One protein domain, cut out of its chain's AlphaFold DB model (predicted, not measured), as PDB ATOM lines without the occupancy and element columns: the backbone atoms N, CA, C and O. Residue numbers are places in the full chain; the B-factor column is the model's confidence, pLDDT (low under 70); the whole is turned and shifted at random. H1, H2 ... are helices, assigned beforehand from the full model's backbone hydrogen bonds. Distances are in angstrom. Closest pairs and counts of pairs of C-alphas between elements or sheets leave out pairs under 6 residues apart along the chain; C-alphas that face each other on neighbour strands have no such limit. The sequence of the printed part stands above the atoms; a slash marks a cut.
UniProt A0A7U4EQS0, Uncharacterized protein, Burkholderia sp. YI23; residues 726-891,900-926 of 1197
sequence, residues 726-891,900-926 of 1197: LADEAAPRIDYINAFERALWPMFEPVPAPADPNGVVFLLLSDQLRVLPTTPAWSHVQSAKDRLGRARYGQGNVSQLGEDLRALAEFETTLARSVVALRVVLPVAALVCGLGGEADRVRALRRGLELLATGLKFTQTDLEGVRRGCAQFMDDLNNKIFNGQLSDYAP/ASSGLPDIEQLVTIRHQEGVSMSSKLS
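What this domain is: This is residues 726 to 891 and 900 to 926 of the 1197 residues of an uncharacterized protein of Burkholderia sp. YI23 (UniProt A0A7U4EQS0). What shape does the printed part make? An elongated body of helices is built along the long, kinked helix H4: H1 and H3 pack on its earlier part, while H6 and H7 run along its later part and H5 crosses it there. H2 is a short helix packed on residues 741 to 748 of H1. What is it made of? The printed part has 193 residues with seven named helices, H1 to H7 in order along the chain, and no named strand; its class is all helix. It is compact, with a radius of gyration of the C-alphas of 18.5 A and spans of 65 by 35 by 27 A.

How they stand to each other: Which helices are the hub? H4, residues 798 to 835, and H1, residues 726 to 748, touch five other helices each. They touch each other at a shallow tilt of 15 degrees, the same way, with C-alphas 730 and 805 closest at 6.1 A. With H3, residues 778 to 791, and H7, residues 904 to 924, they form a bundle, a group of helices roughly side by side, though H3 and H7 are apart. What else touches H4? H3 forms a hairpin with it at a steep tilt of 44 degrees, the closest C-alphas being Ala 784 and Asp 804, 4.6 A. H7 touches its residues 819 to 835 alone at a shallow tilt of 25 degrees, the same way, with C-alphas 827 and 911 closest at 4.3 A. H6, residues 863 to 880, touches it at 6 degrees, a shallow tilt, with closest C-alphas 821 and 867 at 5.1 A, and H5, residues 841 to 855, touches it about perpendicular at 80 degrees, with closest C-alphas 829 and 848 at 4.2 A. Where is H2? H2, residues 760 to 768, touches H1 about perpendicular at 83 degrees, with C-alphas 741 and 761 closest at 6.5 A. How complete are the helix backbones? Every O i to N i+4 pair is within hydrogen-bond range in H3, H5 and H6; the counts are 14 of 19 in H1, 4 of 5 in H2, 30 of 34 in H4 and 13 of 17 in H7.

Where its parts are: Where does the longest helix run? H4 goes from C-alpha 798 at (116.641, 167.117, 122.117) to C-alpha 835 at (159.349, 135.933, 127.320), 53.1 A, with a kink of 54 degrees near residue 820. How long are the others? H1 is 33.1 A long, H7 31.4 A and H6 25.6 A.

The domain as a whole: How far does it reach? The two C-alphas farthest apart, Gly 794 and Ser 926, are 65.4 A apart. Where is it cut, long or uncertain? Residues 892 to 899 are not printed, with 15.9 A between C-alphas 891 and 900, and the link from H1 to H2 is long. The model's confidence is under 70 in 24 residues, among them 750 to 757, 887 to 891 and 900 to 905.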
ATOM      1  N   LEU A 726     115.262 159.565 119.244       76.56
ATOM      2  CA  LEU A 726     116.724 159.651 119.342       76.56
ATOM      3  C   LEU A 726     117.316 158.504 120.172       76.56
ATOM      4  O   LEU A 726     118.410 158.024 119.877       76.56
ATOM      5  N   ALA A 727     116.596 158.045 121.193       80.69
ATOM      6  CA  ALA A 727     117.014 156.926 122.026       80.69
ATOM      7  C   ALA A 727     116.898 155.569 121.313       80.69
ATOM      8  O   ALA A 727     117.735 154.685 121.525       80.69
ATOM      9  N   ASP A 728     115.895 155.408 120.448       80.50
ATOM     10  CA  ASP A 728     115.747 154.236 119.583       80.50
ATOM     11  C   ASP A 728     116.852 154.201 118.516       80.50
ATOM     12  O   ASP A 728     117.442 153.152 118.260       80.50
ATOM     13  N   GLU A 729     117.225 155.363 117.969       82.00
ATOM     14  CA  GLU A 729     118.341 155.503 117.024       82.00
ATOM     15  C   GLU A 729     119.717 155.249 117.682       82.00
ATOM     16  O   GLU A 729     120.653 154.767 117.037       82.00
ATOM     17  N   ALA A 730     119.858 155.534 118.980       85.19
ATOM     18  CA  ALA A 730     121.074 155.265 119.752       85.19
ATOM     19  C   ALA A 730     121.242 153.785 120.140       85.19
ATOM     20  O   ALA A 730     122.370 153.330 120.337       85.19
ATOM     21  N   ALA A 731     120.140 153.037 120.253       83.25
ATOM     22  CA  ALA A 731     120.102 151.666 120.761       83.25
ATOM     23  C   ALA A 731     121.141 150.711 120.132       83.25
ATOM     24  O   ALA A 731     121.957 150.175 120.885       83.25
ATOM     25  N   PRO A 732     121.197 150.532 118.793       84.00
ATOM     26  CA  PRO A 732     122.142 149.594 118.184       84.00
ATOM     27  C   PRO A 732     123.609 149.994 118.404       84.00
ATOM     28  O   PRO A 732     124.474 149.129 118.518       84.00
ATOM     29  N   ARG A 733     123.893 151.298 118.517       84.31
ATOM     30  CA  ARG A 733     125.251 151.823 118.738       84.31
ATOM     31  C   ARG A 733     125.721 151.565 120.164       84.31
ATOM     32  O   ARG A 733     126.848 151.132 120.389       84.31
ATOM     33  N   ILE A 734     124.830 151.779 121.134       85.19
ATOM     34  CA  ILE A 734     125.077 151.451 122.543       85.19
ATOM     35  C   ILE A 734     125.319 149.943 122.694       85.19
ATOM     36  O   ILE A 734     126.243 149.542 123.404       85.19
ATOM     37  N   ASP A 735     124.533 149.113 122.006       83.94
ATOM     38  CA  ASP A 735     124.704 147.659 122.022       83.94
ATOM     39  C   ASP A 735     126.052 147.234 121.427       83.94
ATOM     40  O   ASP A 735     126.729 146.389 122.017       83.94
ATOM     41  N   TYR A 736     126.490 147.858 120.327       84.25
ATOM     42  CA  TYR A 736     127.809 147.612 119.740       84.25
ATOM     43  C   TYR A 736     128.951 147.956 120.705       84.25
ATOM     44  O   TYR A 736     129.821 147.119 120.941       84.25
ATOM     45  N   ILE A 737     128.929 149.148 121.309       87.06
ATOM     46  CA  ILE A 737     129.965 149.599 122.256       87.06
ATOM     47  C   ILE A 737     130.045 148.652 123.461       87.06
ATOM     48  O   ILE A 737     131.134 148.232 123.855       87.06
ATOM     49  N   ASN A 738     128.894 148.258 124.014       84.81
ATOM     50  CA  ASN A 738     128.839 147.318 125.135       84.81
ATOM     51  C   ASN A 738     129.345 145.924 124.742       84.81
ATOM     52  O   ASN A 738     130.044 145.279 125.520       84.81
ATOM     53  N   ALA A 739     128.984 145.438 123.553       82.81
ATOM     54  CA  ALA A 739     129.449 144.148 123.055       82.81
ATOM     55  C   ALA A 739     130.967 144.145 122.827       82.81
ATOM     56  O   ALA A 739     131.633 143.169 123.173       82.81
ATOM     57  N   PHE A 740     131.513 145.246 122.305       85.69
ATOM     58  CA  PHE A 740     132.948 145.432 122.109       85.69
ATOM     59  C   PHE A 740     133.709 145.366 123.438       85.69
ATOM     60  O   PHE A 740     134.696 144.642 123.554       85.69
ATOM     61  N   GLU A 741     133.222 146.066 124.466       84.94
ATOM     62  CA  GLU A 741     133.862 146.064 125.783       84.94
ATOM     63  C   GLU A 741     133.807 144.688 126.456       84.94
ATOM     64  O   GLU A 741     134.822 144.188 126.948       84.94
ATOM     65  N   ARG A 742     132.641 144.031 126.422       80.38
ATOM     66  CA  ARG A 742     132.467 142.681 126.977       80.38
ATOM     67  C   ARG A 742     133.361 141.643 126.307       80.38
ATOM     68  O   ARG A 742     133.722 140.673 126.960       80.38
ATOM     69  N   ALA A 743     133.704 141.828 125.034       79.94
ATOM     70  CA  ALA A 743     134.612 140.931 124.327       79.94
ATOM     71  C   ALA A 743     136.073 141.083 124.787       79.94
ATOM     72  O   ALA A 743     136.812 140.104 124.795       79.94
ATOM     73  N   LEU A 744     136.493 142.285 125.189       82.94
ATOM     74  CA  LEU A 744     137.853 142.536 125.680       82.94
ATOM     75  C   LEU A 744     138.005 142.259 127.180       82.94
ATOM     76  O   LEU A 744     139.089 141.889 127.626       82.94
ATOM     77  N   TRP A 745     136.930 142.406 127.955       82.19
ATOM     78  CA  TRP A 745     136.937 142.266 129.414       82.19
ATOM     79  C   TRP A 745     137.633 140.999 129.957       82.19
ATOM     80  O   TRP A 745     138.482 141.141 130.841       82.19
ATOM     81  N   PRO A 746     137.402 139.783 129.411       77.25
ATOM     82  CA  PRO A 746     138.043 138.555 129.903       77.25
ATOM     83  C   PRO A 746     139.571 138.522 129.733       77.25
ATOM     84  O   PRO A 746     140.237 137.657 130.303       77.25
ATOM     85  N   MET A 747     140.137 139.428 128.928       80.56
ATOM     86  CA  MET A 747     141.584 139.532 128.717       80.56
ATOM     87  C   MET A 747     142.284 140.338 129.818       80.56
ATOM     88  O   MET A 747     143.481 140.149 130.025       80.56
ATOM     89  N   PHE A 748     141.557 141.226 130.510       80.00
ATOM     90  CA  PHE A 748     142.124 142.206 131.446       80.00
ATOM     91  C   PHE A 748     141.801 141.937 132.920       80.00
ATOM     92  O   PHE A 748     142.536 142.422 133.777       80.00
ATOM     93  N   GLU A 749     140.770 141.147 133.230       74.00
ATOM     94  CA  GLU A 749     140.394 140.805 134.609       74.00
ATOM     95  C   GLU A 749     140.308 139.282 134.827       74.00
ATOM     96  O   GLU A 749     139.754 138.564 133.985       74.00
ATOM     97  N   PRO A 750     140.819 138.752 135.956       62.62
ATOM     98  CA  PRO A 750     140.669 137.348 136.307       62.62
ATOM     99  C   PRO A 750     139.225 137.028 136.733       62.62
ATOM    100  O   PRO A 750     138.573 137.767 137.468       62.62
ATOM    101  N   VAL A 751     138.713 135.881 136.290       55.03
ATOM    102  CA  VAL A 751     137.373 135.390 136.656       55.03
ATOM    103  C   VAL A 751     137.352 134.961 138.140       55.03
ATOM    104  O   VAL A 751     138.259 134.230 138.545       55.03
ATOM    105  N   PRO A 752     136.323 135.317 138.948       51.59
ATOM    106  CA  PRO A 752     135.079 135.990 138.567       51.59
ATOM    107  C   PRO A 752     135.139 137.520 138.724       51.59
ATOM    108  O   PRO A 752     135.084 138.049 139.832       51.59
ATOM    109  N   ALA A 753     135.169 138.221 137.591       54.19
ATOM    110  CA  ALA A 753     135.002 139.669 137.496       54.19
ATOM    111  C   ALA A 753     133.502 140.057 137.546       54.19
ATOM    112  O   ALA A 753     132.646 139.215 137.244       54.19
ATOM    113  N   PRO A 754     133.140 141.302 137.919       56.75
ATOM    114  CA  PRO A 754     131.753 141.772 137.882       56.75
ATOM    115  C   PRO A 754     131.127 141.626 136.483       56.75
ATOM    116  O   PRO A 754     131.818 141.642 135.466       56.75
ATOM    117  N   ALA A 755     129.799 141.470 136.444       58.06
ATOM    118  CA  ALA A 755     129.052 141.099 135.236       58.06
ATOM    119  C   ALA A 755     129.042 142.167 134.118       58.06
ATOM    120  O   ALA A 755     128.685 141.835 132.988       58.06
ATOM    121  N   ASP A 756     129.413 143.419 134.413       65.12
ATOM    122  CA  ASP A 756     129.460 144.518 133.440       65.12
ATOM    123  C   ASP A 756     130.763 145.332 133.602       65.12
ATOM    124  O   ASP A 756     131.001 145.854 134.697       65.12
ATOM    125  N   PRO A 757     131.614 145.437 132.559       69.38
ATOM    126  CA  PRO A 757     132.882 146.179 132.601       69.38
ATOM    127  C   PRO A 757     132.731 147.702 132.762       69.38
ATOM    128  O   PRO A 757     133.665 148.356 133.219       69.38
ATOM    129  N   ASN A 758     131.567 148.269 132.418       73.69
ATOM    130  CA  ASN A 758     131.197 149.676 132.628       73.69
ATOM    131  C   ASN A 758     132.294 150.720 132.302       73.69
ATOM    132  O   ASN A 758     132.516 151.670 133.058       73.69
ATOM    133  N   GLY A 759     132.983 150.571 131.173       77.44
ATOM    134  CA  GLY A 759     133.972 151.529 130.679       77.44
ATOM    135  C   GLY A 759     135.412 151.345 131.158       77.44
ATOM    136  O   GLY A 759     136.285 152.093 130.712       77.44
ATOM    137  N   VAL A 760     135.696 150.392 132.050       80.06
ATOM    138  CA  VAL A 760     137.041 150.195 132.621       80.06
ATOM    139  C   VAL A 760     138.070 149.849 131.541       80.06
ATOM    140  O   VAL A 760     139.192 150.358 131.573       80.06
ATOM    141  N   VAL A 761     137.691 149.043 130.544       83.06
ATOM    142  CA  VAL A 761     138.609 148.657 129.458       83.06
ATOM    143  C   VAL A 761     138.932 149.859 128.577       83.06
ATOM    144  O   VAL A 761     140.081 150.045 128.173       83.06
ATOM    145  N   PHE A 762     137.935 150.701 128.297       86.31
ATOM    146  CA  PHE A 762     138.145 151.905 127.501       86.31
ATOM    147  C   PHE A 762     139.024 152.914 128.233       86.31
ATOM    148  O   PHE A 762     139.944 153.436 127.619       86.31
ATOM    149  N   LEU A 763     138.825 153.131 129.536       81.75
ATOM    150  CA  LEU A 763     139.696 154.000 130.339       81.75
ATOM    151  C   LEU A 763     141.157 153.529 130.322       81.75
ATOM    152  O   LEU A 763     142.068 154.337 130.147       81.75
ATOM    153  N   LEU A 764     141.385 152.221 130.448       81.69
ATOM    154  CA  LEU A 764     142.726 151.645 130.389       81.69
ATOM    155  C   LEU A 764     143.365 151.843 129.003       81.69
ATOM    156  O   LEU A 764     144.474 152.365 128.895       81.69
ATOM    157  N   LEU A 765     142.670 151.456 127.930       84.56
ATOM    158  CA  LEU A 765     143.236 151.463 126.576       84.56
ATOM    159  C   LEU A 765     143.292 152.855 125.932       84.56
ATOM    160  O   LEU A 765     144.198 153.107 125.142       84.56
ATOM    161  N   SER A 766     142.353 153.748 126.243       82.44
ATOM    162  CA  SER A 766     142.314 155.133 125.747       82.44
ATOM    163  C   SER A 766     143.159 156.046 126.625       82.44
ATOM    164  O   SER A 766     144.135 156.631 126.160       82.44
ATOM    165  N   ASP A 767     142.811 156.173 127.904       75.00
ATOM    166  CA  ASP A 767     143.286 157.303 128.703       75.00
ATOM    167  C   ASP A 767     144.662 157.033 129.306       75.00
ATOM    168  O   ASP A 767     145.512 157.929 129.297       75.00
ATOM    169  N   GLN A 768     144.894 155.800 129.768       76.75
ATOM    170  CA  GLN A 768     146.148 155.395 130.411       76.75
ATOM    171  C   GLN A 768     147.206 154.936 129.402       76.75
ATOM    172  O   GLN A 768     148.342 155.398 129.459       76.75
ATOM    173  N   LEU A 769     146.845 154.050 128.465       80.31
ATOM    174  CA  LEU A 769     147.809 153.409 127.557       80.31
ATOM    175  C   LEU A 769     147.851 154.013 126.145       80.31
ATOM    176  O   LEU A 769     148.784 153.718 125.398       80.31
ATOM    177  N   ARG A 770     146.861 154.839 125.762       80.94
ATOM    178  CA  ARG A 770     146.749 155.485 124.432       80.94
ATOM    179  C   ARG A 770     146.832 154.511 123.245       80.94
ATOM    180  O   ARG A 770     147.239 154.881 122.149       80.94
ATOM    181  N   VAL A 771     146.415 153.264 123.451       82.44
ATOM    182  CA  VAL A 771     146.256 152.251 122.394       82.44
ATOM    183  C   VAL A 771     145.023 152.562 121.544       82.44
ATOM    184  O   VAL A 771     145.024 152.326 120.337       82.44
ATOM    185  N   LEU A 772     143.969 153.102 122.166       83.62
ATOM    186  CA  LEU A 772     142.787 153.617 121.480       83.62
ATOM    187  C   LEU A 772     142.857 155.147 121.353       83.62
ATOM    188  O   LEU A 772     143.359 155.812 122.260       83.62
ATOM    189  N   PRO A 773     142.327 155.731 120.262       76.56
ATOM    190  CA  PRO A 773     142.209 157.179 120.142       76.56
ATOM    191  C   PRO A 773     141.302 157.758 121.232       76.56
ATOM    192  O   PRO A 773     140.264 157.186 121.552       76.56
ATOM    193  N   THR A 774     141.654 158.933 121.753       71.06
ATOM    194  CA  THR A 774     140.947 159.560 122.888       71.06
ATOM    195  C   THR A 774     139.830 160.514 122.479       71.06
ATOM    196  O   THR A 774     139.314 161.266 123.303       71.06
ATOM    197  N   THR A 775     139.487 160.533 121.192       71.38
ATOM    198  CA  THR A 775     138.445 161.384 120.618       71.38
ATOM    199  C   THR A 775     137.416 160.529 119.879       71.38
ATOM    200  O   THR A 775     137.788 159.869 118.903       71.38
ATOM    201  N   PRO A 776     136.138 160.566 120.293       74.06
ATOM    202  CA  PRO A 776     135.602 161.275 121.465       74.06
ATOM    203  C   PRO A 776     136.047 160.640 122.799       74.06
ATOM    204  O   PRO A 776     136.279 159.437 122.875       74.06
ATOM    205  N   ALA A 777     136.171 161.453 123.855       77.75
ATOM    206  CA  ALA A 777     136.600 160.978 125.174       77.75
ATOM    207  C   ALA A 777     135.563 160.023 125.783       77.75
ATOM    208  O   ALA A 777     134.364 160.314 125.757       77.75
ATOM    209  N   TRP A 778     136.010 158.921 126.395       82.25
ATOM    210  CA  TRP A 778     135.101 157.913 126.953       82.25
ATOM    211  C   TRP A 778     134.120 158.494 127.983       82.25
ATOM    212  O   TRP A 778     132.935 158.180 127.941       82.25
ATOM    213  N   SER A 779     134.560 159.411 128.849       80.62
ATOM    214  CA  SER A 779     133.686 160.078 129.831       80.62
ATOM    215  C   SER A 779     132.516 160.833 129.184       80.62
ATOM    216  O   SER A 779     131.400 160.860 129.717       80.62
ATOM    217  N   HIS A 780     132.743 161.410 128.001       81.25
ATOM    218  CA  HIS A 780     131.711 162.063 127.205       81.25
ATOM    219  C   HIS A 780     130.756 161.037 126.581       81.25
ATOM    220  O   HIS A 780     129.541 161.207 126.676       81.25
ATOM    221  N   VAL A 781     131.289 159.939 126.037       85.56
ATOM    222  CA  VAL A 781     130.516 158.826 125.454       85.56
ATOM    223  C   VAL A 781     129.654 158.119 126.507       85.56
ATOM    224  O   VAL A 781     128.487 157.830 126.253       85.56
ATOM    225  N   GLN A 782     130.184 157.896 127.709       85.56
ATOM    226  CA  GLN A 782     129.457 157.313 128.838       85.56
ATOM    227  C   GLN A 782     128.302 158.223 129.268       85.56
ATOM    228  O   GLN A 782     127.161 157.780 129.376       85.56
ATOM    229  N   SER A 783     128.569 159.525 129.402       84.25
ATOM    230  CA  SER A 783     127.535 160.514 129.715       84.25
ATOM    231  C   SER A 783     126.452 160.594 128.630       84.25
ATOM    232  O   SER A 783     125.269 160.728 128.947       84.25
ATOM    233  N   ALA A 784     126.845 160.501 127.355       85.31
ATOM    234  CA  ALA A 784     125.947 160.467 126.203       85.31
ATOM    235  C   ALA A 784     125.071 159.205 126.204       85.31
ATOM    236  O   ALA A 784     123.850 159.300 126.071       85.31
ATOM    237  N   LYS A 785     125.666 158.031 126.450       87.69
ATOM    238  CA  LYS A 785     124.973 156.744 126.610       87.69
ATOM    239  C   LYS A 785     123.945 156.796 127.745       87.69
ATOM    240  O   LYS A 785     122.806 156.378 127.543       87.69
ATOM    241  N   ASP A 786     124.293 157.366 128.898       85.69
ATOM    242  CA  ASP A 786     123.387 157.478 130.051       85.69
ATOM    243  C   ASP A 786     122.234 158.463 129.813       85.69
ATOM    244  O   ASP A 786     121.108 158.260 130.286       85.69
ATOM    245  N   ARG A 787     122.487 159.563 129.096       84.75
ATOM    246  CA  ARG A 787     121.445 160.531 128.720       84.75
ATOM    247  C   ARG A 787     120.506 159.959 127.662       84.75
ATOM    248  O   ARG A 787     119.294 160.042 127.845       84.75
ATOM    249  N   LEU A 788     121.033 159.305 126.630       83.94
ATOM    250  CA  LEU A 788     120.234 158.641 125.594       83.94
ATOM    251  C   LEU A 788     119.481 157.418 126.130       83.94
ATOM    252  O   LEU A 788     118.347 157.172 125.728       83.94
ATOM    253  N   GLY A 789     120.036 156.706 127.113       79.69
ATOM    254  CA  GLY A 789     119.327 155.646 127.833       79.69
ATOM    255  C   GLY A 789     118.109 156.169 128.604       79.69
ATOM    256  O   GLY A 789     117.043 155.551 128.570       79.69
ATOM    257  N   ARG A 790     118.227 157.342 129.244       79.75
ATOM    258  CA  ARG A 790     117.107 158.025 129.924       79.75
ATOM    259  C   ARG A 790     116.106 158.657 128.951       79.75
ATOM    260  O   ARG A 790     114.925 158.766 129.280       79.75
ATOM    261  N   ALA A 791     116.548 159.006 127.745       82.56
ATOM    262  CA  ALA A 791     115.712 159.589 126.702       82.56
ATOM    263  C   ALA A 791     114.618 158.645 126.173       82.56
ATOM    264  O   ALA A 791     113.571 159.129 125.740       82.56
ATOM    265  N   ARG A 792     114.770 157.319 126.350       73.69
ATOM    266  CA  ARG A 792     113.694 156.326 126.118       73.69
ATOM    267  C   ARG A 792     112.430 156.590 126.943       73.69
ATOM    268  O   ARG A 792     111.347 156.173 126.554       73.69
ATOM    269  N   TYR A 793     112.553 157.301 128.065       75.69
ATOM    270  CA  TYR A 793     111.430 157.688 128.925       75.69
ATOM    271  C   TYR A 793     110.926 159.115 128.650       75.69
ATOM    272  O   TYR A 793     110.221 159.692 129.476       75.69
ATOM    273  N   GLY A 794     111.303 159.716 127.514       66.88
ATOM    274  CA  GLY A 794     110.892 161.068 127.124       66.88
ATOM    275  C   GLY A 794     111.641 162.199 127.839       66.88
ATOM    276  O   GLY A 794     111.191 163.341 127.802       66.88
ATOM    277  N   GLN A 795     112.765 161.906 128.503       61.31
ATOM    278  CA  GLN A 795     113.544 162.881 129.275       61.31
ATOM    279  C   GLN A 795     114.787 163.364 128.513       61.31
ATOM    280  O   GLN A 795     115.525 162.561 127.955       61.31
ATOM    281  N   GLY A 796     115.082 164.666 128.567       64.56
ATOM    282  CA  GLY A 796     116.335 165.240 128.060       64.56
ATOM    283  C   GLY A 796     116.146 166.298 126.973       64.56
ATOM    284  O   GLY A 796     115.118 166.368 126.305       64.56
ATOM    285  N   ASN A 797     117.152 167.160 126.818       72.81
ATOM    286  CA  ASN A 797     117.165 168.199 125.792       72.81
ATOM    287  C   ASN A 797     117.472 167.570 124.424       72.81
ATOM    288  O   ASN A 797     118.554 167.024 124.228       72.81
ATOM    289  N   VAL A 798     116.543 167.688 123.473       68.50
ATOM    290  CA  VAL A 798     116.641 167.117 122.117       68.50
ATOM    291  C   VAL A 798     117.910 167.562 121.375       68.50
ATOM    292  O   VAL A 798     118.517 166.756 120.675       68.50
ATOM    293  N   SER A 799     118.361 168.808 121.565       64.81
ATOM    294  CA  SER A 799     119.598 169.307 120.943       64.81
ATOM    295  C   SER A 799     120.834 168.601 121.503       64.81
ATOM    296  O   SER A 799     121.686 168.145 120.746       64.81
ATOM    297  N   GLN A 800     120.891 168.452 122.831       72.31
ATOM    298  CA  GLN A 800     121.985 167.761 123.516       72.31
ATOM    299  C   GLN A 800     122.000 166.268 123.174       72.31
ATOM    300  O   GLN A 800     123.060 165.707 122.924       72.31
ATOM    301  N   LEU A 801     120.827 165.633 123.108       75.25
ATOM    302  CA  LEU A 801     120.687 164.228 122.723       75.25
ATOM    303  C   LEU A 801     121.110 163.989 121.263       75.25
ATOM    304  O   LEU A 801     121.661 162.939 120.944       75.25
ATOM    305  N   GLY A 802     120.899 164.968 120.379       71.19
ATOM    306  CA  GLY A 802     121.396 164.927 119.003       71.19
ATOM    307  C   GLY A 802     122.923 165.011 118.899       71.19
ATOM    308  O   GLY A 802     123.508 164.361 118.034       71.19
ATOM    309  N   GLU A 803     123.580 165.779 119.772       73.31
ATOM    310  CA  GLU A 803     125.048 165.803 119.893       73.31
ATOM    311  C   GLU A 803     125.584 164.508 120.510       73.31
ATOM    312  O   GLU A 803     126.521 163.915 119.977       73.31
ATOM    313  N   ASP A 804     124.933 164.022 121.568       79.94
ATOM    314  CA  ASP A 804     125.255 162.758 122.234       79.94
ATOM    315  C   ASP A 804     125.185 161.571 121.246       79.94
ATOM    316  O   ASP A 804     126.033 160.677 121.270       79.94
ATOM    317  N   LEU A 805     124.214 161.578 120.322       79.81
ATOM    318  CA  LEU A 805     124.074 160.552 119.284       79.81
ATOM    319  C   LEU A 805     125.224 160.594 118.265       79.81
ATOM    320  O   LEU A 805     125.692 159.540 117.826       79.81
ATOM    321  N   ARG A 806     125.701 161.793 117.901       74.88
ATOM    322  CA  ARG A 806     126.876 161.952 117.027       74.88
ATOM    323  C   ARG A 806     128.141 161.455 117.714       74.88
ATOM    324  O   ARG A 806     128.883 160.697 117.101       74.88
ATOM    325  N   ALA A 807     128.330 161.794 118.990       74.56
ATOM    326  CA  ALA A 807     129.463 161.310 119.775       74.56
ATOM    327  C   ALA A 807     129.494 159.771 119.854       74.56
ATOM    328  O   ALA A 807     130.558 159.172 119.711       74.56
ATOM    329  N   LEU A 808     128.338 159.111 120.013       82.75
ATOM    330  CA  LEU A 808     128.256 157.643 119.969       82.75
ATOM    331  C   LEU A 808     128.633 157.069 118.595       82.75
ATOM    332  O   LEU A 808     129.363 156.082 118.538       82.75
ATOM    333  N   ALA A 809     128.162 157.674 117.501       77.50
ATOM    334  CA  ALA A 809     128.471 157.218 116.142       77.50
ATOM    335  C   ALA A 809     129.958 157.406 115.779       77.50
ATOM    336  O   ALA A 809     130.570 156.546 115.138       77.50
ATOM    337  N   GLU A 810     130.559 158.514 116.214       77.00
ATOM    338  CA  GLU A 810     131.995 158.758 116.070       77.00
ATOM    339  C   GLU A 810     132.808 157.735 116.868       77.00
ATOM    340  O   GLU A 810     133.749 157.150 116.331       77.00
ATOM    341  N   PHE A 811     132.414 157.451 118.115       85.12
ATOM    342  CA  PHE A 811     133.097 156.460 118.946       85.12
ATOM    343  C   PHE A 811     133.008 155.046 118.363       85.12
ATOM    344  O   PHE A 811     134.017 154.350 118.293       85.12
ATOM    345  N   GLU A 812     131.834 154.637 117.879       83.75
ATOM    346  CA  GLU A 812     131.635 153.362 117.177       83.75
ATOM    347  C   GLU A 812     132.584 153.224 115.975       83.75
ATOM    348  O   GLU A 812     133.263 152.206 115.821       83.75
ATOM    349  N   THR A 813     132.692 154.276 115.160       79.31
ATOM    350  CA  THR A 813     133.582 154.299 113.989       79.31
ATOM    351  C   THR A 813     135.051 154.186 114.401       79.31
ATOM    352  O   THR A 813     135.828 153.471 113.759       79.31
ATOM    353  N   THR A 814     135.439 154.862 115.483       81.19
ATOM    354  CA  THR A 814     136.783 154.771 116.063       81.19
ATOM    355  C   THR A 814     137.087 153.349 116.531       81.19
ATOM    356  O   THR A 814     138.111 152.792 116.131       81.19
ATOM    357  N   LEU A 815     136.184 152.717 117.289       83.88
ATOM    358  CA  LEU A 815     136.349 151.336 117.756       83.88
ATOM    359  C   LEU A 815     136.500 150.351 116.593       83.88
ATOM    360  O   LEU A 815     137.407 149.516 116.611       83.88
ATOM    361  N   ALA A 816     135.674 150.485 115.553       79.88
ATOM    362  CA  ALA A 816     135.739 149.628 114.372       79.88
ATOM    363  C   ALA A 816     137.099 149.722 113.654       79.88
ATOM    364  O   ALA A 816     137.652 148.705 113.233       79.88
ATOM    365  N   ARG A 817     137.683 150.925 113.555       78.38
ATOM    366  CA  ARG A 817     139.022 151.135 112.969       78.38
ATOM    367  C   ARG A 817     140.139 150.577 113.854       78.38
ATOM    368  O   ARG A 817     141.127 150.054 113.339       78.38
ATOM    369  N   SER A 818     139.978 150.640 115.173       83.81
ATOM    370  CA  SER A 818     140.974 150.167 116.139       83.81
ATOM    371  C   SER A 818     141.136 148.651 116.204       83.81
ATOM    372  O   SER A 818     142.184 148.189 116.654       83.81
ATOM    373  N   VAL A 819     140.179 147.862 115.702       82.88
ATOM    374  CA  VAL A 819     140.273 146.387 115.677       82.88
ATOM    375  C   VAL A 819     141.559 145.903 114.994       82.88
ATOM    376  O   VAL A 819     142.211 144.979 115.481       82.88
ATOM    377  N   VAL A 820     141.962 146.546 113.893       80.12
ATOM    378  CA  VAL A 820     143.166 146.168 113.132       80.12
ATOM    379  C   VAL A 820     144.443 146.418 113.938       80.12
ATOM    380  O   VAL A 820     145.371 145.614 113.887       80.12
ATOM    381  N   ALA A 821     144.489 147.505 114.711       82.19
ATOM    382  CA  ALA A 821     145.623 147.805 115.579       82.19
ATOM    383  C   ALA A 821     145.667 146.859 116.790       82.19
ATOM    384  O   ALA A 821     146.718 146.292 117.083       82.19
ATOM    385  N   LEU A 822     144.524 146.610 117.442       86.81
ATOM    386  CA  LEU A 822     144.427 145.708 118.598       86.81
ATOM    387  C   LEU A 822     144.866 144.274 118.269       86.81
ATOM    388  O   LEU A 822     145.514 143.633 119.096       86.81
ATOM    389  N   ARG A 823     144.590 143.804 117.045       83.75
ATOM    390  CA  ARG A 823     145.056 142.507 116.525       83.75
ATOM    391  C   ARG A 823     146.577 142.347 116.508       83.75
ATOM    392  O   ARG A 823     147.055 141.221 116.561       83.75
ATOM    393  N   VAL A 824     147.330 143.444 116.430       83.38
ATOM    394  CA  VAL A 824     148.802 143.426 116.451       83.38
ATOM    395  C   VAL A 824     149.320 143.728 117.854       83.38
ATOM    396  O   VAL A 824     150.180 143.018 118.364       83.38
ATOM    397  N   VAL A 825     148.781 144.760 118.502       89.12
ATOM    398  CA  VAL A 825     149.316 145.287 119.765       89.12
ATOM    399  C   VAL A 825     149.124 144.303 120.925       89.12
ATOM    400  O   VAL A 825     150.078 144.039 121.657       89.12
ATOM    401  N   LEU A 826     147.924 143.727 121.088       89.81
ATOM    402  CA  LEU A 826     147.625 142.854 122.232       89.81
ATOM    403  C   LEU A 826     148.446 141.549 122.206       89.81
ATOM    404  O   LEU A 826     149.032 141.204 123.235       89.81
ATOM    405  N   PRO A 827     148.574 140.827 121.071       87.56
ATOM    406  CA  PRO A 827     149.390 139.613 121.041       87.56
ATOM    407  C   PRO A 827     150.890 139.883 121.215       87.56
ATOM    408  O   PRO A 827     151.568 139.091 121.868       87.56
ATOM    409  N   VAL A 828     151.413 141.001 120.689       89.00
ATOM    410  CA  VAL A 828     152.826 141.387 120.880       89.00
ATOM    411  C   VAL A 828     153.107 141.699 122.352       89.00
ATOM    412  O   VAL A 828     154.096 141.213 122.897       89.00
ATOM    413  N   ALA A 829     152.213 142.422 123.032       89.88
ATOM    414  CA  ALA A 829     152.321 142.672 124.471       89.88
ATOM    415  C   ALA A 829     152.365 141.370 125.291       89.88
ATOM    416  O   ALA A 829     153.222 141.205 126.162       89.88
ATOM    417  N   ALA A 830     151.477 140.426 124.977       88.81
ATOM    418  CA  ALA A 830     151.411 139.137 125.659       88.81
ATOM    419  C   ALA A 830     152.662 138.271 125.424       88.81
ATOM    420  O   ALA A 830     153.137 137.620 126.357       88.81
ATOM    421  N   LEU A 831     153.227 138.296 124.210       88.19
ATOM    422  CA  LEU A 831     154.479 137.611 123.877       88.19
ATOM    423  C   LEU A 831     155.654 138.162 124.692       88.19
ATOM    424  O   LEU A 831     156.391 137.391 125.303       88.19
ATOM    425  N   VAL A 832     155.820 139.489 124.713       87.00
ATOM    426  CA  VAL A 832     156.964 140.165 125.350       87.00
ATOM    427  C   VAL A 832     157.028 139.871 126.846       87.00
ATOM    428  O   VAL A 832     158.081 139.490 127.354       87.00
ATOM    429  N   CYS A 833     155.908 139.966 127.564       84.31
ATOM    430  CA  CYS A 833     155.894 139.604 128.983       84.31
ATOM    431  C   CYS A 833     155.929 138.092 129.231       84.31
ATOM    432  O   CYS A 833     156.473 137.672 130.253       84.31
ATOM    433  N   GLY A 834     155.427 137.273 128.301       84.88
ATOM    434  CA  GLY A 834     155.622 135.821 128.336       84.88
ATOM    435  C   GLY A 834     157.103 135.432 128.254       84.88
ATOM    436  O   GLY A 834     157.552 134.576 129.013       84.88
ATOM    437  N   LEU A 835     157.890 136.110 127.408       83.69
ATOM    438  CA  LEU A 835     159.349 135.933 127.320       83.69
ATOM    439  C   LEU A 835     160.071 136.299 128.624       83.69
ATOM    440  O   LEU A 835     161.075 135.675 128.957       83.69
ATOM    441  N   GLY A 836     159.537 137.266 129.375       80.88
ATOM    442  CA  GLY A 836     160.018 137.655 130.704       80.88
ATOM    443  C   GLY A 836     159.656 136.684 131.836       80.88
ATOM    444  O   GLY A 836     159.972 136.967 132.988       80.88
ATOM    445  N   GLY A 837     158.990 135.560 131.541       78.44
ATOM    446  CA  GLY A 837     158.680 134.507 132.515       78.44
ATOM    447  C   GLY A 837     157.379 134.694 133.308       78.44
ATOM    448  O   GLY A 837     157.132 133.935 134.245       78.44
ATOM    449  N   GLU A 838     156.523 135.663 132.958       82.75
ATOM    450  CA  GLU A 838     155.230 135.850 133.633       82.75
ATOM    451  C   GLU A 838     154.228 134.759 133.207       82.75
ATOM    452  O   GLU A 838     153.727 134.744 132.080       82.75
ATOM    453  N   ALA A 839     153.914 133.849 134.133       78.12
ATOM    454  CA  ALA A 839     153.019 132.716 133.884       78.12
ATOM    455  C   ALA A 839     151.531 133.107 133.789       78.12
ATOM    456  O   ALA A 839     150.744 132.388 133.172       78.12
ATOM    457  N   ASP A 840     151.131 134.231 134.390       84.12
ATOM    458  CA  ASP A 840     149.751 134.718 134.358       84.12
ATOM    459  C   ASP A 840     149.496 135.546 133.089       84.12
ATOM    460  O   ASP A 840     150.025 136.647 132.936       84.12
ATOM    461  N   ARG A 841     148.649 135.026 132.189       84.75
ATOM    462  CA  ARG A 841     148.282 135.659 130.910       84.75
ATOM    463  C   ARG A 841     147.745 137.081 131.088       84.75
ATOM    464  O   ARG A 841     148.091 137.960 130.301       84.75
ATOM    465  N   VAL A 842     146.901 137.313 132.094       83.56
ATOM    466  CA  VAL A 842     146.234 138.611 132.299       83.56
ATOM    467  C   VAL A 842     147.247 139.643 132.791       83.56
ATOM    468  O   VAL A 842     147.340 140.748 132.246       83.56
ATOM    469  N   ARG A 843     148.083 139.260 133.765       80.75
ATOM    470  CA  ARG A 843     149.166 140.121 134.260       80.75
ATOM    471  C   ARG A 843     150.214 140.388 133.179       80.75
ATOM    472  O   ARG A 843     150.674 141.522 133.056       80.75
ATOM    473  N   ALA A 844     150.550 139.372 132.384       82.44
ATOM    474  CA  ALA A 844     151.485 139.487 131.273       82.44
ATOM    475  C   ALA A 844     150.976 140.466 130.211       82.44
ATOM    476  O   ALA A 844     151.724 141.344 129.793       82.44
ATOM    477  N   LEU A 845     149.702 140.375 129.815       86.56
ATOM    478  CA  LEU A 845     149.121 141.283 128.829       86.56
ATOM    479  C   LEU A 845     149.145 142.735 129.316       86.56
ATOM    480  O   LEU A 845     149.627 143.612 128.600       86.56
ATOM    481  N   ARG A 846     148.661 142.995 130.537       85.44
ATOM    482  CA  ARG A 846     148.608 144.356 131.084       85.44
ATOM    483  C   ARG A 846     150.001 144.979 131.172       85.44
ATOM    484  O   ARG A 846     150.223 146.073 130.661       85.44
ATOM    485  N   ARG A 847     150.945 144.253 131.769       84.19
ATOM    486  CA  ARG A 847     152.323 144.721 131.927       84.19
ATOM    487  C   ARG A 847     153.021 144.892 130.578       84.19
ATOM    488  O   ARG A 847     153.743 145.862 130.384       84.19
ATOM    489  N   GLY A 848     152.778 143.988 129.632       85.94
ATOM    490  CA  GLY A 848     153.338 144.076 128.285       85.94
ATOM    491  C   GLY A 848     152.855 145.320 127.552       85.94
ATOM    492  O   GLY A 848     153.644 145.988 126.888       85.94
ATOM    493  N   LEU A 849     151.581 145.682 127.724       89.00
ATOM    494  CA  LEU A 849     151.031 146.908 127.154       89.00
ATOM    495  C   LEU A 849     151.613 148.159 127.805       89.00
ATOM    496  O   LEU A 849     151.945 149.090 127.085       89.00
ATOM    497  N   GLU A 850     151.782 148.179 129.126       86.12
ATOM    498  CA  GLU A 850     152.422 149.294 129.841       86.12
ATOM    499  C   GLU A 850     153.874 149.503 129.367       86.12
ATOM    500  O   GLU A 850     154.288 150.634 129.090       86.12
ATOM    501  N   LEU A 851     154.629 148.413 129.194       85.75
ATOM    502  CA  LEU A 851     156.011 148.447 128.707       85.75
ATOM    503  C   LEU A 851     156.108 148.917 127.256       85.75
ATOM    504  O   LEU A 851     156.944 149.766 126.949       85.75
ATOM    505  N   LEU A 852     155.255 148.404 126.367       88.12
ATOM    506  CA  LEU A 852     155.233 148.831 124.966       88.12
ATOM    507  C   LEU A 852     154.741 150.273 124.831       88.12
ATOM    508  O   LEU A 852     155.343 151.038 124.082       88.12
ATOM    509  N   ALA A 853     153.712 150.670 125.581       86.38
ATOM    510  CA  ALA A 853     153.190 152.031 125.553       86.38
ATOM    511  C   ALA A 853     154.234 153.052 126.013       86.38
ATOM    512  O   ALA A 853     154.388 154.095 125.372       86.38
ATOM    513  N   THR A 854     154.988 152.726 127.068       81.56
ATOM    514  CA  THR A 854     156.074 153.571 127.583       81.56
ATOM    515  C   THR A 854     157.284 153.553 126.647       81.56
ATOM    516  O   THR A 854     157.781 154.604 126.253       81.56
ATOM    517  N   GLY A 855     157.745 152.366 126.241       78.12
ATOM    518  CA  GLY A 855     158.969 152.200 125.459       78.12
ATOM    519  C   GLY A 855     158.859 152.686 124.013       78.12
ATOM    520  O   GLY A 855     159.768 153.357 123.520       78.12
ATOM    521  N   LEU A 856     157.732 152.402 123.348       83.12
ATOM    522  CA  LEU A 856     157.437 152.832 121.974       83.12
ATOM    523  C   LEU A 856     156.663 154.160 121.911       83.12
ATOM    524  O   LEU A 856     156.343 154.618 120.815       83.12
ATOM    525  N   LYS A 857     156.370 154.783 123.061       80.88
ATOM    526  CA  LYS A 857     155.721 156.099 123.182       80.88
ATOM    527  C   LYS A 857     154.388 156.204 122.445       80.88
ATOM    528  O   LYS A 857     154.193 157.054 121.567       80.88
ATOM    529  N   PHE A 858     153.428 155.373 122.836       82.88
ATOM    530  CA  PHE A 858     152.081 155.418 122.255       82.88
ATOM    531  C   PHE A 858     151.399 156.780 122.466       82.88
ATOM    532  O   PHE A 858     150.625 157.214 121.624       82.88
ATOM    533  N   THR A 859     151.760 157.514 123.522       71.44
ATOM    534  CA  THR A 859     151.276 158.880 123.796       71.44
ATOM    535  C   THR A 859     151.622 159.900 122.705       71.44
ATOM    536  O   THR A 859     150.885 160.868 122.530       71.44
ATOM    537  N   GLN A 860     152.724 159.705 121.974       73.56
ATOM    538  CA  GLN A 860     153.231 160.639 120.957       73.56
ATOM    539  C   GLN A 860     152.908 160.192 119.523       73.56
ATOM    540  O   GLN A 860     153.286 160.872 118.569       73.56
ATOM    541  N   THR A 861     152.224 159.057 119.365       74.12
ATOM    542  CA  THR A 861     152.080 158.360 118.085       74.12
ATOM    543  C   THR A 861     150.603 158.140 117.755       74.12
ATOM    544  O   THR A 861     149.784 157.909 118.639       74.12
ATOM    545  N   ASP A 862     150.233 158.221 116.476       80.06
ATOM    546  CA  ASP A 862     148.876 157.900 116.027       80.06
ATOM    547  C   ASP A 862     148.618 156.381 116.020       80.06
ATOM    548  O   ASP A 862     149.539 155.568 116.079       80.06
ATOM    549  N   LEU A 863     147.347 155.974 115.925       79.50
ATOM    550  CA  LEU A 863     146.930 154.563 115.969       79.50
ATOM    551  C   LEU A 863     147.672 153.677 114.944       79.50
ATOM    552  O   LEU A 863     148.009 152.526 115.224       79.50
ATOM    553  N   GLU A 864     147.952 154.219 113.758       77.31
ATOM    554  CA  GLU A 864     148.674 153.513 112.700       77.31
ATOM    555  C   GLU A 864     150.185 153.447 112.968       77.31
ATOM    556  O   GLU A 864     150.840 152.457 112.636       77.31
ATOM    557  N   GLY A 865     150.768 154.472 113.587       79.25
ATOM    558  CA  GLY A 865     152.139 154.432 114.075       79.25
ATOM    559  C   GLY A 865     152.318 153.467 115.251       79.25
ATOM    560  O   GLY A 865     153.305 152.736 115.253       79.25
ATOM    561  N   VAL A 866     151.350 153.359 116.171       84.19
ATOM    562  CA  VAL A 866     151.340 152.340 117.244       84.19
ATOM    563  C   VAL A 866     151.368 150.935 116.639       84.19
ATOM    564  O   VAL A 866     152.224 150.117 116.981       84.19
ATOM    565  N   ARG A 867     150.490 150.669 115.661       85.00
ATOM    566  CA  ARG A 867     150.450 149.389 114.936       85.00
ATOM    567  C   ARG A 867     151.781 149.080 114.247       85.00
ATOM    568  O   ARG A 867     152.300 147.973 114.395       85.00
ATOM    569  N   ARG A 868     152.337 150.040 113.499       81.06
ATOM    570  CA  ARG A 868     153.623 149.881 112.796       81.06
ATOM    571  C   ARG A 868     154.789 149.678 113.762       81.06
ATOM    572  O   ARG A 868     155.635 148.837 113.489       81.06
ATOM    573  N   GLY A 869     154.813 150.397 114.883       82.19
ATOM    574  CA  GLY A 869     155.836 150.260 115.918       82.19
ATOM    575  C   GLY A 869     155.849 148.863 116.534       82.19
ATOM    576  O   GLY A 869     156.903 148.235 116.598       82.19
ATOM    577  N   CYS A 870     154.681 148.330 116.905       87.19
ATOM    578  CA  CYS A 870     154.571 146.958 117.413       87.19
ATOM    579  C   CYS A 870     154.929 145.901 116.361       87.19
ATOM    580  O   CYS A 870     155.583 144.918 116.699       87.19
ATOM    581  N   ALA A 871     154.535 146.097 115.099       83.94
ATOM    582  CA  ALA A 871     154.902 145.188 114.013       83.94
ATOM    583  C   ALA A 871     156.422 145.171 113.780       83.94
ATOM    584  O   ALA A 871     157.026 144.105 113.765       83.94
ATOM    585  N   GLN A 872     157.057 146.346 113.707       84.81
ATOM    586  CA  GLN A 872     158.509 146.450 113.553       84.81
ATOM    587  C   GLN A 872     159.254 145.849 114.751       84.81
ATOM    588  O   GLN A 872     160.264 145.178 114.570       84.81
ATOM    589  N   PHE A 873     158.755 146.059 115.974       86.56
ATOM    590  CA  PHE A 873     159.324 145.447 117.175       86.56
ATOM    591  C   PHE A 873     159.270 143.914 117.100       86.56
ATOM    592  O   PHE A 873     160.236 143.236 117.447       86.56
ATOM    593  N   MET A 874     158.153 143.370 116.618       85.12
ATOM    594  CA  MET A 874     157.964 141.934 116.430       85.12
ATOM    595  C   MET A 874     158.909 141.357 115.363       85.12
ATOM    596  O   MET A 874     159.511 140.303 115.580       85.12
ATOM    597  N   ASP A 875     159.090 142.065 114.248       82.94
ATOM    598  CA  ASP A 875     160.025 141.681 113.185       82.94
ATOM    599  C   ASP A 875     161.477 141.719 113.674       82.94
ATOM    600  O   ASP A 875     162.256 140.797 113.416       82.94
ATOM    601  N   ASP A 876     161.846 142.756 114.426       82.56
ATOM    602  CA  ASP A 876     163.165 142.883 115.042       82.56
ATOM    603  C   ASP A 876     163.421 141.746 116.039       82.56
ATOM    604  O   ASP A 876     164.498 141.148 116.019       82.56
ATOM    605  N   LEU A 877     162.426 141.388 116.854       84.12
ATOM    606  CA  LEU A 877     162.500 140.266 117.789       84.12
ATOM    607  C   LEU A 877     162.710 138.935 117.069       84.12
ATOM    608  O   LEU A 877     163.599 138.162 117.438       84.12
ATOM    609  N   ASN A 878     161.930 138.673 116.020       84.81
ATOM    610  CA  ASN A 878     162.054 137.431 115.268       84.81
ATOM    611  C   ASN A 878     163.418 137.330 114.575       84.81
ATOM    612  O   ASN A 878     164.075 136.293 114.645       84.81
ATOM    613  N   ASN A 879     163.874 138.414 113.945       83.12
ATOM    614  CA  ASN A 879     165.080 138.406 113.123       83.12
ATOM    615  C   ASN A 879     166.376 138.505 113.936       83.12
ATOM    616  O   ASN A 879     167.326 137.787 113.635       83.12
ATOM    617  N   LYS A 880     166.439 139.379 114.950       80.56
ATOM    618  CA  LYS A 880     167.678 139.652 115.704       80.56
ATOM    619  C   LYS A 880     167.938 138.639 116.815       80.56
ATOM    620  O   LYS A 880     169.097 138.362 117.107       80.56
ATOM    621  N   ILE A 881     166.883 138.105 117.435       81.00
ATOM    622  CA  ILE A 881     167.002 137.239 118.618       81.00
ATOM    623  C   ILE A 881     166.728 135.778 118.274       81.00
ATOM    624  O   ILE A 881     167.496 134.894 118.652       81.00
ATOM    625  N   PHE A 882     165.654 135.512 117.531       82.38
ATOM    626  CA  PHE A 882     165.199 134.146 117.270       82.38
ATOM    627  C   PHE A 882     165.541 133.617 115.872       82.38
ATOM    628  O   PHE A 882     165.193 132.478 115.569       82.38
ATOM    629  N   ASN A 883     166.244 134.385 115.033       79.88
ATOM    630  CA  ASN A 883     166.645 134.005 113.671       79.88
ATOM    631  C   ASN A 883     165.491 133.432 112.815       79.88
ATOM    632  O   ASN A 883     165.684 132.461 112.081       79.88
ATOM    633  N   GLY A 884     164.282 133.989 112.936       76.69
ATOM    634  CA  GLY A 884     163.104 133.547 112.183       76.69
ATOM    635  C   GLY A 884     162.384 132.319 112.758       76.69
ATOM    636  O   GLY A 884     161.577 131.713 112.061       76.69
ATOM    637  N   GLN A 885     162.686 131.897 113.992       75.44
ATOM    638  CA  GLN A 885     162.057 130.725 114.622       75.44
ATOM    639  C   GLN A 885     160.677 130.996 115.243       75.44
ATOM    640  O   GLN A 885     160.040 130.040 115.694       75.44
ATOM    641  N   LEU A 886     160.222 132.253 115.323       76.31
ATOM    642  CA  LEU A 886     158.868 132.555 115.797       76.31
ATOM    643  C   LEU A 886     157.848 132.201 114.720       76.31
ATOM    644  O   LEU A 886     158.104 132.347 113.527       76.31
ATOM    645  N   SER A 887     156.679 131.734 115.147       68.06
ATOM    646  CA  SER A 887     155.623 131.337 114.222       68.06
ATOM    647  C   SER A 887     155.110 132.519 113.382       68.06
ATOM    648  O   SER A 887     154.665 133.544 113.920       68.06
ATOM    649  N   ASP A 888     155.124 132.346 112.055       58.47
ATOM    650  CA  ASP A 888     154.459 133.227 111.088       58.47
ATOM    651  C   ASP A 888     152.944 132.998 111.154       58.47
ATOM    652  O   ASP A 888     152.356 132.247 110.377       58.47
ATOM    653  N   TYR A 889     152.284 133.649 112.108       54.84
ATOM    654  CA  TYR A 889     150.833 133.800 112.072       54.84
ATOM    655  C   TYR A 889     150.485 135.020 111.220       54.84
ATOM    656  O   TYR A 889     150.247 136.112 111.734       54.84
ATOM    657  N   ALA A 890     150.470 134.832 109.901       45.34
ATOM    658  CA  ALA A 890     149.747 135.734 109.015       45.34
ATOM    659  C   ALA A 890     148.247 135.403 109.137       45.34
ATOM    660  O   ALA A 890     147.872 134.247 108.909       45.34
ATOM    661  N   PRO A 891     147.377 136.357 109.507       44.06
ATOM    662  CA  PRO A 891     145.944 136.102 109.513       44.06
ATOM    663  C   PRO A 891     145.514 135.737 108.089       44.06
ATOM    664  O   PRO A 891     145.861 136.438 107.136       44.06
ATOM    665  N   ALA A 900     131.372 143.817 112.184       45.47
ATOM    666  CA  ALA A 900     132.619 144.107 112.902       45.47
ATOM    667  C   ALA A 900     132.760 143.413 114.283       45.47
ATOM    668  O   ALA A 900     133.816 143.499 114.904       45.47
ATOM    669  N   SER A 901     131.730 142.705 114.765       46.06
ATOM    670  CA  SER A 901     131.757 141.898 115.994       46.06
ATOM    671  C   SER A 901     132.336 140.485 115.815       46.06
ATOM    672  O   SER A 901     132.630 139.832 116.816       46.06
ATOM    673  N   SER A 902     132.548 140.001 114.584       49.78
ATOM    674  CA  SER A 902     133.079 138.646 114.338       49.78
ATOM    675  C   SER A 902     134.597 138.516 114.540       49.78
ATOM    676  O   SER A 902     135.087 137.404 114.701       49.78
ATOM    677  N   GLY A 903     135.346 139.628 114.579       55.03
ATOM    678  CA  GLY A 903     136.818 139.622 114.631       55.03
ATOM    679  C   GLY A 903     137.461 139.663 116.027       55.03
ATOM    680  O   GLY A 903     138.664 139.454 116.131       55.03
ATOM    681  N   LEU A 904     136.702 139.939 117.094       63.53
ATOM    682  CA  LEU A 904     137.215 140.042 118.475       63.53
ATOM    683  C   LEU A 904     137.515 138.683 119.155       63.53
ATOM    684  O   LEU A 904     138.535 138.604 119.840       63.53
ATOM    685  N   PRO A 905     136.721 137.606 118.958       60.03
ATOM    686  CA  PRO A 905     137.027 136.281 119.519       60.03
ATOM    687  C   PRO A 905     138.361 135.698 119.025       60.03
ATOM    688  O   PRO A 905     139.019 134.949 119.741       60.03
ATOM    689  N   ASP A 906     138.778 136.075 117.817       71.12
ATOM    690  CA  ASP A 906     140.062 135.688 117.222       71.12
ATOM    691  C   ASP A 906     141.256 136.351 117.944       71.12
ATOM    692  O   ASP A 906     142.304 135.741 118.146       71.12
ATOM    693  N   ILE A 907     141.081 137.577 118.453       79.00
ATOM    694  CA  ILE A 907     142.127 138.296 119.199       79.00
ATOM    695  C   ILE A 907     142.472 137.577 120.508       79.00
ATOM    696  O   ILE A 907     143.649 137.463 120.845       79.00
ATOM    697  N   GLU A 908     141.478 137.052 121.234       80.50
ATOM    698  CA  GLU A 908     141.724 136.321 122.487       80.50
ATOM    699  C   GLU A 908     142.583 135.070 122.259       80.50
ATOM    700  O   GLU A 908     143.497 134.760 123.036       80.50
ATOM    701  N   GLN A 909     142.299 134.356 121.168       80.44
ATOM    702  CA  GLN A 909     143.043 133.164 120.775       80.44
ATOM    703  C   GLN A 909     144.485 133.531 120.422       80.44
ATOM    704  O   GLN A 909     145.411 132.915 120.951       80.44
ATOM    705  N   LEU A 910     144.690 134.586 119.627       81.44
ATOM    706  CA  LEU A 910     146.022 135.084 119.270       81.44
ATOM    707  C   LEU A 910     146.840 135.510 120.497       81.44
ATOM    708  O   LEU A 910     148.011 135.147 120.603       81.44
ATOM    709  N   VAL A 911     146.230 136.226 121.447       85.56
ATOM    710  CA  VAL A 911     146.872 136.616 122.716       85.56
ATOM    711  C   VAL A 911     147.310 135.384 123.510       85.56
ATOM    712  O   VAL A 911     148.429 135.336 124.018       85.56
ATOM    713  N   THR A 912     146.452 134.367 123.589       84.81
ATOM    714  CA  THR A 912     146.739 133.129 124.329       84.81
ATOM    715  C   THR A 912     147.880 132.340 123.691       84.81
ATOM    716  O   THR A 912     148.791 131.906 124.393       84.81
ATOM    717  N   ILE A 913     147.860 132.195 122.364       84.50
ATOM    718  CA  ILE A 913     148.905 131.500 121.603       84.50
ATOM    719  C   ILE A 913     150.250 132.210 121.782       84.50
ATOM    720  O   ILE A 913     151.242 131.572 122.131       84.50
ATOM    721  N   ARG A 914     150.283 133.537 121.602       85.31
ATOM    722  CA  ARG A 914     151.515 134.329 121.719       85.31
ATOM    723  C   ARG A 914     152.070 134.355 123.142       85.31
ATOM    724  O   ARG A 914     153.283 134.274 123.309       85.31
ATOM    725  N   HIS A 915     151.221 134.397 124.168       89.00
ATOM    726  CA  HIS A 915     151.671 134.271 125.560       89.00
ATOM    727  C   HIS A 915     152.371 132.927 125.812       89.00
ATOM    728  O   HIS A 915     153.493 132.905 126.316       89.00
ATOM    729  N   GLN A 916     151.757 131.813 125.396       85.88
ATOM    730  CA  GLN A 916     152.330 130.470 125.558       85.88
ATOM    731  C   GLN A 916     153.641 130.291 124.780       85.88
ATOM    732  O   GLN A 916     154.592 129.698 125.295       85.88
ATOM    733  N   GLU A 917     153.711 130.827 123.559       85.00
ATOM    734  CA  GLU A 917     154.931 130.843 122.749       85.00
ATOM    735  C   GLU A 917     156.053 131.625 123.452       85.00
ATOM    736  O   GLU A 917     157.175 131.129 123.550       85.00
ATOM    737  N   GLY A 918     155.744 132.792 124.030       83.94
ATOM    738  CA  GLY A 918     156.695 133.590 124.808       83.94
ATOM    739  C   GLY A 918     157.228 132.836 126.025       83.94
ATOM    740  O   GLY A 918     158.440 132.720 126.203       83.94
ATOM    741  N   VAL A 919     156.340 132.230 126.818       85.00
ATOM    742  CA  VAL A 919     156.735 131.426 127.988       85.00
ATOM    743  C   VAL A 919     157.635 130.258 127.579       85.00
ATOM    744  O   VAL A 919     158.662 130.022 128.215       85.00
ATOM    745  N   SER A 920     157.314 129.558 126.487       84.31
ATOM    746  CA  SER A 920     158.146 128.464 125.967       84.31
ATOM    747  C   SER A 920     159.527 128.939 125.502       84.31
ATOM    748  O   SER A 920     160.508 128.204 125.646       84.31
ATOM    749  N   MET A 921     159.609 130.124 124.899       82.56
ATOM    750  CA  MET A 921     160.831 130.647 124.282       82.56
ATOM    751  C   MET A 921     161.738 131.383 125.276       82.56
ATOM    752  O   MET A 921     162.927 131.528 124.997       82.56
ATOM    753  N   SER A 922     161.223 131.760 126.452       82.19
ATOM    754  CA  SER A 922     161.983 132.385 127.550       82.19
ATOM    755  C   SER A 922     163.280 131.637 127.897       82.19
ATOM    756  O   SER A 922     164.332 132.246 128.058       82.19
ATOM    757  N   SER A 923     163.242 130.300 127.911       78.25
ATOM    758  CA  SER A 923     164.391 129.445 128.253       78.25
ATOM    759  C   SER A 923     165.512 129.427 127.205       78.25
ATOM    760  O   SER A 923     166.604 128.933 127.484       78.25
ATOM    761  N   LYS A 924     165.262 129.954 125.999       78.75
ATOM    762  CA  LYS A 924     166.255 130.054 124.920       78.75
ATOM    763  C   LYS A 924     167.016 131.386 124.923       78.75
ATOM    764  O   LYS A 924     167.971 131.522 124.161       78.75
ATOM    765  N   LEU A 925     166.598 132.359 125.735       81.31
ATOM    766  CA  LEU A 925     167.234 133.675 125.820       81.31
ATOM    767  C   LEU A 925     168.474 133.631 126.718       81.31
ATOM    768  O   LEU A 925     168.439 133.104 127.827       81.31
ATOM    769  N   SER A 926     169.568 134.234 126.248       83.50
ATOM    770  CA  SER A 926     170.724 134.554 127.088       83.50
ATOM    771  C   SER A 926     170.614 136.013 127.529       83.50
ATOM    772  O   SER A 926     170.800 136.922 126.723       83.50
TER     773      SER A 926